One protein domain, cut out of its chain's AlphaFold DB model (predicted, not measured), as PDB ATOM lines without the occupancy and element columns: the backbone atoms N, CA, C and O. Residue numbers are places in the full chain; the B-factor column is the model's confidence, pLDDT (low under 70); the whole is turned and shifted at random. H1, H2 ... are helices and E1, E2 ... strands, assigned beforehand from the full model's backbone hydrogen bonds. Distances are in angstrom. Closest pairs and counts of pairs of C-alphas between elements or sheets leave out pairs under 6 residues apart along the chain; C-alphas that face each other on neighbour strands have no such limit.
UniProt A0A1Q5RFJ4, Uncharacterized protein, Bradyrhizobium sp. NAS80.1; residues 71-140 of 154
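This is residues 71 to 140 of the 154 residues of an uncharacterized protein of Bradyrhizobium sp. NAS80.1 (UniProt A0A1Q5RFJ4). A small rounded body has a strongly twisted sheet of four short strands as one wall, curled like part of a barrel, and helix H1 packs over one face of it. H2 meets the last residue of H1 with its first, making a corner with it, and the short H3 follows close after H2; H2 and H3 only graze the sheet, and H1 is the one helix set over it. The printed part has 70 residues, with four named strands and then three named helices along the chain, E1 E2 E3 E4 H1 H2 H3, and the sheet runs E1 E4 E3 E2, antiparallel throughout. The class is mixed, helices and strands. The whole is compact, with a radius of gyration of the C-alphas of 11.4 A, and the C-alphas span 30 by 25 by 24 A.

E1 covers residues 71 to 74, begins at C-alpha 71 at (137.617, 115.291, 113.222) and is 9.9 A long. E2 covers residues 82 to 84, 6.8 A. E3 covers residues 92 to 97, 16.8 A, and E4 covers residues 102 to 107, 16.7 A, ending at C-alpha 107 at (132.394, 112.808, 114.440). H1 follows with no residue between, residues 108 to 115, 10.4 A. H2 covers residues 127 to 133, 10.1 A. H3 covers residues 135 to 138, 5.0 A, and ends at C-alpha 138 at (139.230, 113.643, 101.475).

E1 and E2 are the edge strands of the sheet, and E4 and E3 are inner strands. E1 and E4 are antiparallel at 149 degrees between their directions, with N 73 and O 104 at 2.9 A and N 104 and O 73 at 2.8 A, within hydrogen-bond range. E3 and E4 form a hairpin at 146 degrees, with N 96 and O 103 at 2.8 A. E2 and E3 form a hairpin at 154 degrees, with N 93 and O 83 at 2.8 A. The pairing of E3 is staggered: its residues 92 to 94 pair with E2 and its residues 95 to 97 with E4. E2, E3 and E4 make a meander, each strand the antiparallel neighbour of the one before, and with E1, the antiparallel neighbour of E4, they make a Greek key. E1 and E2 are apart. H1 is on the sheet, at a height over the sheet of 9.1 A. It lies over E4, on which 4 of its 8 C-alphas fall, and only just not over E3, on which 2 fall. It only just runs along the strands, at 29.8 degrees to E4 on the local plane. H1 and H2 touch, with the closest C-alphas those of Ala 115 and Gly 127, 3.8 A apart, and at 72 degrees they are only just about perpendicular. H2 only grazes the sheet, with its residues 130 to 133. H3 also only grazes it, with its residues 135 to 137. H2 and H3 are close but not clearly touching, the closest C-alphas being those of Trp 131 and Ser 138, 6.2 A apart. H1 and H3 are near each other, with 5 pairs of C-alphas within 10 A. In H1 and H2 every O i to N i+4 pair is within hydrogen-bond range; H3 is too short for such a pair.

The two C-alphas farthest apart are those of Gly 99 and Val 120, 32.8 A. The printed part has no cut. The link from H1 to H2, 11 residues, is long; those from E1 to E2 and from E2 to E3, 7 residues each, are short. The mean pLDDT of the printed part is 81.9, and residues 118 to 124, within the long link, are under 70.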
ATOM      1  N   VAL A  71     136.811 114.610 114.236       89.81
ATOM      2  CA  VAL A  71     137.617 115.291 113.222       89.81
ATOM      3  C   VAL A  71     137.399 116.791 113.289       89.81
ATOM      4  O   VAL A  71     136.326 117.262 113.668       89.81
ATOM      5  N   GLU A  72     138.431 117.538 112.923       90.88
ATOM      6  CA  GLU A  72     138.347 118.977 112.713       90.88
ATOM      7  C   GLU A  72     138.101 119.242 111.226       90.88
ATOM      8  O   GLU A  72     138.923 118.878 110.375       90.88
ATOM      9  N   ALA A  73     136.948 119.835 110.924       89.94
ATOM     10  CA  ALA A  73     136.552 120.207 109.576       89.94
ATOM     11  C   ALA A  73     136.473 121.733 109.454       89.94
ATOM     12  O   ALA A  73     135.819 122.393 110.258       89.94
ATOM     13  N   ASN A  74     137.101 122.296 108.430       91.31
ATOM     14  CA  ASN A  74     136.914 123.680 108.022       91.31
ATOM     15  C   ASN A  74     135.474 123.878 107.543       91.31
ATOM     16  O   ASN A  74     134.957 123.063 106.765       91.31
ATOM     17  N   LEU A  75     134.847 124.974 107.972       89.62
ATOM     18  CA  LEU A  75     133.538 125.358 107.461       89.62
ATOM     19  C   LEU A  75     133.687 125.947 106.051       89.62
ATOM     20  O   LEU A  75     134.423 126.922 105.880       89.62
ATOM     21  N   PRO A  76     132.978 125.411 105.044       87.31
ATOM     22  CA  PRO A  76     132.862 126.083 103.761       87.31
ATOM     23  C   PRO A  76     132.139 127.427 103.907       87.31
ATOM     24  O   PRO A  76     131.328 127.632 104.813       87.31
ATOM     25  N   GLU A  77     132.420 128.353 102.995       83.25
ATOM     26  CA  GLU A  77     131.785 129.669 102.990       83.25
ATOM     27  C   GLU A  77     130.251 129.543 102.906       83.25
ATOM     28  O   GLU A  77     129.713 128.728 102.152       83.25
ATOM     29  N   GLY A  78     129.538 130.313 103.731       77.88
ATOM     30  CA  GLY A  78     128.076 130.243 103.830       77.88
ATOM     31  C   GLY A  78     127.527 129.009 104.563       77.88
ATOM     32  O   GLY A  78     126.309 128.817 104.586       77.88
ATOM     33  N   ALA A  79     128.380 128.167 105.163       79.69
ATOM     34  CA  ALA A  79     127.937 127.087 106.043       79.69
ATOM     35  C   ALA A  79     127.261 127.620 107.311       79.69
ATOM     36  O   ALA A  79     127.623 128.668 107.848       79.69
ATOM     37  N   ALA A  80     126.309 126.848 107.835       74.31
ATOM     38  CA  ALA A  80     125.783 127.088 109.170       74.31
ATOM     39  C   ALA A  80     126.896 126.913 110.217       74.31
ATOM     40  O   ALA A  80     127.676 125.964 110.157       74.31
ATOM     41  N   THR A  81     126.924 127.788 111.223       81.94
ATOM     42  CA  THR A  81     127.864 127.719 112.358       81.94
ATOM     43  C   THR A  81     127.515 126.624 113.371       81.94
ATOM     44  O   THR A  81     128.207 126.461 114.375       81.94
ATOM     45  N   CYS A  82     126.440 125.873 113.116       85.50
ATOM     46  CA  CYS A  82     125.954 124.778 113.939       85.50
ATOM     47  C   CYS A  82     125.516 123.604 113.053       85.50
ATOM     48  O   CYS A  82     124.763 123.785 112.094       85.50
ATOM     49  N   VAL A  83     125.972 122.399 113.397       85.62
ATOM     50  CA  VAL A  83     125.640 121.143 112.714       85.62
ATOM     51  C   VAL A  83     124.967 120.200 113.703       85.62
ATOM     52  O   VAL A  83     125.510 119.922 114.769       85.62
ATOM     53  N   GLN A  84     123.802 119.667 113.343       83.69
ATOM     54  CA  GLN A  84     123.120 118.644 114.133       83.69
ATOM     55  C   GLN A  84     123.639 117.242 113.788       83.69
ATOM     56  O   GLN A  84     123.752 116.893 112.611       83.69
ATOM     57  N   ASP A  85     123.885 116.414 114.804       81.06
ATOM     58  CA  ASP A  85     124.115 114.979 114.619       81.06
ATOM     59  C   ASP A  85     122.816 114.317 114.127       81.06
ATOM     60  O   ASP A  85     121.783 114.347 114.804       81.06
ATOM     61  N   ARG A  86     122.849 113.717 112.933       74.38
ATOM     62  CA  ARG A  86     121.670 113.051 112.353       74.38
ATOM     63  C   ARG A  86     121.298 111.757 113.076       74.38
ATOM     64  O   ARG A  86     120.129 111.374 113.044       74.38
ATOM     65  N   MET A  87     122.259 111.087 113.711       71.75
ATOM     66  CA  MET A  87     122.027 109.838 114.439       71.75
ATOM     67  C   MET A  87     121.615 110.093 115.887       71.75
ATOM     68  O   MET A  87     120.724 109.424 116.408       71.75
ATOM     69  N   LEU A  88     122.224 111.088 116.530       74.50
ATOM     70  CA  LEU A  88     121.940 111.462 117.912       74.50
ATOM     71  C   LEU A  88     121.074 112.723 117.950       74.50
ATOM     72  O   LEU A  88     121.573 113.835 118.134       74.50
ATOM     73  N   ARG A  89     119.754 112.545 117.793       72.38
ATOM     74  CA  ARG A  89     118.787 113.654 117.877       72.38
ATOM     75  C   ARG A  89     119.037 114.493 119.134       72.38
ATOM     76  O   ARG A  89     119.022 113.974 120.245       72.38
ATOM     77  N   GLY A  90     119.231 115.796 118.938       76.12
ATOM     78  CA  GLY A  90     119.480 116.757 120.018       76.12
ATOM     79  C   GLY A  90     120.956 117.044 120.306       76.12
ATOM     80  O   GLY A  90     121.237 117.930 121.109       76.12
ATOM     81  N   LYS A  91     121.898 116.364 119.638       86.00
ATOM     82  CA  LYS A  91     123.322 116.705 119.703       86.00
ATOM     83  C   LYS A  91     123.685 117.683 118.588       86.00
ATOM     84  O   LYS A  91     123.354 117.460 117.425       86.00
ATOM     85  N   TYR A  92     124.373 118.756 118.960       88.06
ATOM     86  CA  TYR A  92     124.809 119.816 118.056       88.06
ATOM     87  C   TYR A  92     126.306 120.066 118.228       88.06
ATOM     88  O   TYR A  92     126.827 119.994 119.342       88.06
ATOM     89  N   PHE A  93     126.975 120.366 117.124       90.44
ATOM     90  CA  PHE A  93     128.377 120.755 117.052       90.44
ATOM     91  C   PHE A  93     128.447 122.202 116.575       90.44
ATOM     92  O   PHE A  93     127.670 122.593 115.704       90.44
ATOM     93  N   TYR A  94     129.362 122.986 117.136       92.06
ATOM     94  CA  TYR A  94     129.452 124.424 116.892       92.06
ATOM     95  C   TYR A  94     130.813 124.789 116.313       92.06
ATOM     96  O   TYR A  94     131.814 124.139 116.612       92.06
ATOM     97  N   ALA A  95     130.825 125.820 115.475       91.25
ATOM     98  CA  ALA A  95     132.050 126.367 114.925       91.25
ATOM     99  C   ALA A  95     132.879 127.084 116.003       91.25
ATOM    100  O   ALA A  95     132.342 127.802 116.846       91.25
ATOM    101  N   GLU A  96     134.194 126.921 115.925       91.31
ATOM    102  CA  GLU A  96     135.211 127.599 116.721       91.31
ATOM    103  C   GLU A  96     136.135 128.381 115.777       91.31
ATOM    104  O   GLU A  96     136.417 127.932 114.664       91.31
ATOM    105  N   ASP A  97     136.635 129.537 116.221       88.00
ATOM    106  CA  ASP A  97     137.737 130.215 115.534       88.00
ATOM    107  C   ASP A  97     139.067 129.580 115.953       88.00
ATOM    108  O   ASP A  97     139.402 129.510 117.141       88.00
ATOM    109  N   ARG A  98     139.829 129.109 114.967       82.75
ATOM    110  CA  ARG A  98     141.198 128.625 115.127       82.75
ATOM    111  C   ARG A  98     142.122 129.407 114.207       82.75
ATOM    112  O   ARG A  98     142.359 129.024 113.064       82.75
ATOM    113  N   GLY A  99     142.662 130.506 114.728       77.44
ATOM    114  CA  GLY A  99     143.675 131.296 114.027       77.44
ATOM    115  C   GLY A  99     143.137 131.959 112.758       77.44
ATOM    116  O   GLY A  99     143.805 131.934 111.725       77.44
ATOM    117  N   GLY A 100     141.921 132.515 112.819       78.75
ATOM    118  CA  GLY A 100     141.272 133.203 111.698       78.75
ATOM    119  C   GLY A 100     140.563 132.268 110.717       78.75
ATOM    120  O   GLY A 100     140.197 132.687 109.619       78.75
ATOM    121  N   ARG A 101     140.380 130.997 111.090       83.06
ATOM    122  CA  ARG A 101     139.615 130.004 110.328       83.06
ATOM    123  C   ARG A 101     138.495 129.460 111.197       83.06
ATOM    124  O   ARG A 101     138.737 129.063 112.333       83.06
ATOM    125  N   LEU A 102     137.287 129.405 110.645       89.06
ATOM    126  CA  LEU A 102     136.172 128.732 111.299       89.06
ATOM    127  C   LEU A 102     136.281 127.227 111.066       89.06
ATOM    128  O   LEU A 102     136.241 126.756 109.926       89.06
ATOM    129  N   VAL A 103     136.381 126.482 112.159       91.88
ATOM    130  CA  VAL A 103     136.430 125.020 112.159       91.88
ATOM    131  C   VAL A 103     135.325 124.453 113.034       91.88
ATOM    132  O   VAL A 103     134.876 125.096 113.973       91.88
ATOM    133  N   ILE A 104     134.883 123.234 112.758       92.94
ATOM    134  CA  ILE A 104     133.939 122.496 113.593       92.94
ATOM    135  C   ILE A 104     134.535 121.141 113.943       92.94
ATOM    136  O   ILE A 104     135.041 120.419 113.080       92.94
ATOM    137  N   ARG A 105     134.469 120.787 115.228       92.62
ATOM    138  CA  ARG A 105     134.856 119.459 115.703       92.62
ATOM    139  C   ARG A 105     133.622 118.579 115.765       92.62
ATOM    140  O   ARG A 105     132.737 118.810 116.586       92.62
ATOM    141  N   LEU A 106     133.564 117.565 114.909       90.88
ATOM    142  CA  LEU A 106     132.424 116.654 114.818       90.88
ATOM    143  C   LEU A 106     132.872 115.221 114.479       90.88
ATOM    144  O   LEU A 106     133.992 115.035 114.002       90.88
ATOM    145  N   PRO A 107     132.055 114.189 114.756       91.25
ATOM    146  CA  PRO A 107     132.394 112.808 114.440       91.25
ATOM    147  C   PRO A 107     132.604 112.611 112.941       91.25
ATOM    148  O   PRO A 107     131.849 113.161 112.133       91.25
ATOM    149  N   TRP A 108     133.562 111.764 112.572       89.38
ATOM    150  CA  TRP A 108     133.879 111.447 111.180       89.38
ATOM    151  C   TRP A 108     132.647 111.069 110.357       89.38
ATOM    152  O   TRP A 108     132.457 111.602 109.268       89.38
ATOM    153  N   ARG A 109     131.752 110.233 110.898       87.38
ATOM    154  CA  ARG A 109     130.504 109.867 110.206       87.38
ATOM    155  C   ARG A 109     129.628 111.075 109.866       87.38
ATOM    156  O   ARG A 109     129.047 111.133 108.793       87.38
ATOM    157  N   THR A 110     129.565 112.059 110.766       88.56
ATOM    158  CA  THR A 110     128.732 113.257 110.584       88.56
ATOM    159  C   THR A 110     129.332 114.142 109.495       88.56
ATOM    160  O   THR A 110     128.600 114.646 108.648       88.56
ATOM    161  N   PHE A 111     130.662 114.273 109.468       89.19
ATOM    162  CA  PHE A 111     131.366 114.942 108.374       89.19
ATOM    163  C   PHE A 111     131.112 114.225 107.045       89.19
ATOM    164  O   PHE A 111     130.743 114.859 106.062       89.19
ATOM    165  N   TYR A 112     131.285 112.904 107.023       87.94
ATOM    166  CA  TYR A 112     131.146 112.094 105.820       87.94
ATOM    167  C   TYR A 112     129.731 112.183 105.233       87.94
ATOM    168  O   TYR A 112     129.582 112.340 104.021       87.94
ATOM    169  N   ASP A 113     128.698 112.170 106.077       85.88
ATOM    170  CA  ASP A 113     127.307 112.360 105.661       85.88
ATOM    171  C   ASP A 113     127.054 113.761 105.088       85.88
ATOM    172  O   ASP A 113     126.347 113.896 104.089       85.88
ATOM    173  N   LEU A 114     127.630 114.810 105.691       85.38
ATOM    174  CA  LEU A 114     127.551 116.178 105.165       85.38
ATOM    175  C   LEU A 114     128.241 116.288 103.805       85.38
ATOM    176  O   LEU A 114     127.655 116.804 102.851       85.38
ATOM    177  N   ALA A 115     129.456 115.760 103.700       87.19
ATOM    178  CA  ALA A 115     130.281 115.840 102.504       87.19
ATOM    179  C   ALA A 115     129.743 114.983 101.341       87.19
ATOM    180  O   ALA A 115     129.968 115.302 100.176       87.19
ATOM    181  N   ASN A 116     128.960 113.940 101.630       85.81
ATOM    182  CA  ASN A 116     128.236 113.153 100.623       85.81
ATOM    183  C   ASN A 116     126.766 113.570 100.462       85.81
ATOM    184  O   ASN A 116     126.028 112.956  99.688       85.81
ATOM    185  N   SER A 117     126.313 114.612 101.165       80.00
ATOM    186  CA  SER A 117     124.940 115.082 101.024       80.00
ATOM    187  C   SER A 117     124.739 115.789  99.681       80.00
ATOM    188  O   SER A 117     125.392 116.781  99.339       80.00
ATOM    189  N   ILE A 118     123.783 115.279  98.909       64.88
ATOM    190  CA  ILE A 118     123.291 115.932  97.700       64.88
ATOM    191  C   ILE A 118     122.232 116.932  98.166       64.88
ATOM    192  O   ILE A 118     121.063 116.588  98.324       64.88
ATOM    193  N   HIS A 119     122.632 118.164  98.478       59.41
ATOM    194  CA  HIS A 119     121.653 119.212  98.755       59.41
ATOM    195  C   HIS A 119     120.901 119.557  97.461       59.41
ATOM    196  O   HIS A 119     121.464 120.138  96.539       59.41
ATOM    197  N   VAL A 120     119.618 119.188  97.413       49.62
ATOM    198  CA  VAL A 120     118.687 119.473  96.303       49.62
ATOM    199  C   VAL A 120     117.957 120.817  96.502       49.62
ATOM    200  O   VAL A 120     117.315 121.316  95.583       49.62
ATOM    201  N   SER A 121     118.092 121.463  97.672       47.06
ATOM    202  CA  SER A 121     117.241 122.602  98.053       47.06
ATOM    203  C   SER A 121     118.008 123.731  98.764       47.06
ATOM    204  O   SER A 121     118.202 123.698  99.976       47.06
ATOM    205  N   GLY A 122     118.426 124.735  97.989       52.16
ATOM    206  CA  GLY A 122     118.350 126.181  98.277       52.16
ATOM    207  C   GLY A 122     119.062 126.842  99.468       52.16
ATOM    208  O   GLY A 122     119.084 128.067  99.498       52.16
ATOM    209  N   SER A 123     119.633 126.128 100.438       58.75
ATOM    210  CA  SER A 123     120.247 126.774 101.610       58.75
ATOM    211  C   SER A 123     121.450 125.992 102.128       58.75
ATOM    212  O   SER A 123     121.286 124.932 102.732       58.75
ATOM    213  N   GLY A 124     122.641 126.564 101.941       65.94
ATOM    214  CA  GLY A 124     123.909 126.071 102.473       65.94
ATOM    215  C   GLY A 124     124.825 125.394 101.438       65.94
ATOM    216  O   GLY A 124     124.391 125.059 100.334       65.94
ATOM    217  N   PRO A 125     126.110 125.209 101.785       75.00
ATOM    218  CA  PRO A 125     127.100 124.564 100.934       75.00
ATOM    219  C   PRO A 125     126.758 123.089 100.706       75.00
ATOM    220  O   PRO A 125     126.410 122.359 101.635       75.00
ATOM    221  N   ASN A 126     126.871 122.650  99.453       83.56
ATOM    222  CA  ASN A 126     126.671 121.254  99.076       83.56
ATOM    223  C   ASN A 126     127.827 120.363  99.574       83.56
ATOM    224  O   ASN A 126     128.875 120.855  99.999       83.56
ATOM    225  N   GLY A 127     127.661 119.038  99.488       84.12
ATOM    226  CA  GLY A 127     128.706 118.097  99.902       84.12
ATOM    227  C   GLY A 127     130.062 118.314  99.209       84.12
ATOM    228  O   GLY A 127     131.110 118.194  99.840       84.12
ATOM    229  N   ALA A 128     130.066 118.751  97.944       85.38
ATOM    230  CA  ALA A 128     131.299 119.067  97.222       85.38
ATOM    231  C   ALA A 128     132.067 120.250  97.842       85.38
ATOM    232  O   ALA A 128     133.290 120.197  97.939       85.38
ATOM    233  N   ALA A 129     131.373 121.288  98.312       88.19
ATOM    234  CA  ALA A 129     131.992 122.411  99.014       88.19
ATOM    235  C   ALA A 129     132.626 121.979 100.347       88.19
ATOM    236  O   ALA A 129     133.703 122.457 100.701       88.19
ATOM    237  N   TRP A 130     132.011 121.023 101.053       88.25
ATOM    238  CA  TRP A 130     132.604 120.421 102.250       88.25
ATOM    239  C   TRP A 130     133.896 119.663 101.941       88.25
ATOM    240  O   TRP A 130     134.869 119.832 102.676       88.25
ATOM    241  N   TRP A 131     133.945 118.892 100.850       88.12
ATOM    242  CA  TRP A 131     135.184 118.236 100.417       88.12
ATOM    243  C   TRP A 131     136.267 119.235 100.003       88.12
ATOM    244  O   TRP A 131     137.410 119.102 100.432       88.12
ATOM    245  N   LEU A 132     135.907 120.268  99.236       87.38
ATOM    246  CA  LEU A 132     136.843 121.306  98.789       87.38
ATOM    247  C   LEU A 132     137.462 122.088  99.956       87.38
ATOM    248  O   LEU A 132     138.642 122.425  99.904       87.38
ATOM    249  N   ALA A 133     136.697 122.347 101.018       87.69
ATOM    250  CA  ALA A 133     137.203 122.999 102.225       87.69
ATOM    251  C   ALA A 133     138.088 122.076 103.090       87.69
ATOM    252  O   ALA A 133     138.816 122.555 103.961       87.69
ATOM    253  N   ASN A 134     138.038 120.758 102.872       88.81
ATOM    254  CA  ASN A 134     138.655 119.752 103.738       88.81
ATOM    255  C   ASN A 134     139.482 118.709 102.965       88.81
ATOM    256  O   ASN A 134     139.242 117.503 103.110       88.81
ATOM    257  N   PRO A 135     140.489 119.130 102.176       84.75
ATOM    258  CA  PRO A 135     141.303 118.205 101.386       84.75
ATOM    259  C   PRO A 135     142.046 117.178 102.259       84.75
ATOM    260  O   PRO A 135     142.159 116.005 101.909       84.75
ATOM    261  N   HIS A 136     142.457 117.587 103.466       81.00
ATOM    262  CA  HIS A 136     143.123 116.727 104.449       81.00
ATOM    263  C   HIS A 136     142.256 115.576 104.971       81.00
ATOM    264  O   HIS A 136     142.780 114.620 105.549       81.00
ATOM    265  N   LEU A 137     140.937 115.682 104.800       84.19
ATOM    266  CA  LEU A 137     139.972 114.644 105.134       84.19
ATOM    267  C   LEU A 137     139.605 113.800 103.910       84.19
ATOM    268  O   LEU A 137     139.445 112.590 104.055       84.19
ATOM    269  N   SER A 138     139.504 114.396 102.712       77.38
ATOM    270  CA  SER A 138     139.230 113.643 101.475       77.38
ATOM    271  C   SER A 138     140.356 112.694 101.109       77.38
ATOM    272  O   SER A 138     140.092 111.589 100.642       77.38
ATOM    273  N   ASP A 139     141.607 113.100 101.338       73.00
ATOM    274  CA  ASP A 139     142.768 112.290 100.970       73.00
ATOM    275  C   ASP A 139     142.826 110.952 101.717       73.00
ATOM    276  O   ASP A 139     143.382 109.992 101.191       73.00
ATOM    277  N   ARG A 140     142.178 110.867 102.886       71.06
ATOM    278  CA  ARG A 140     142.101 109.662 103.725       71.06
ATOM    279  C   ARG A 140     141.075 108.636 103.242       71.06
ATOM    280  O   ARG A 140     140.992 107.544 103.801       71.06
TER     281      ARG A 140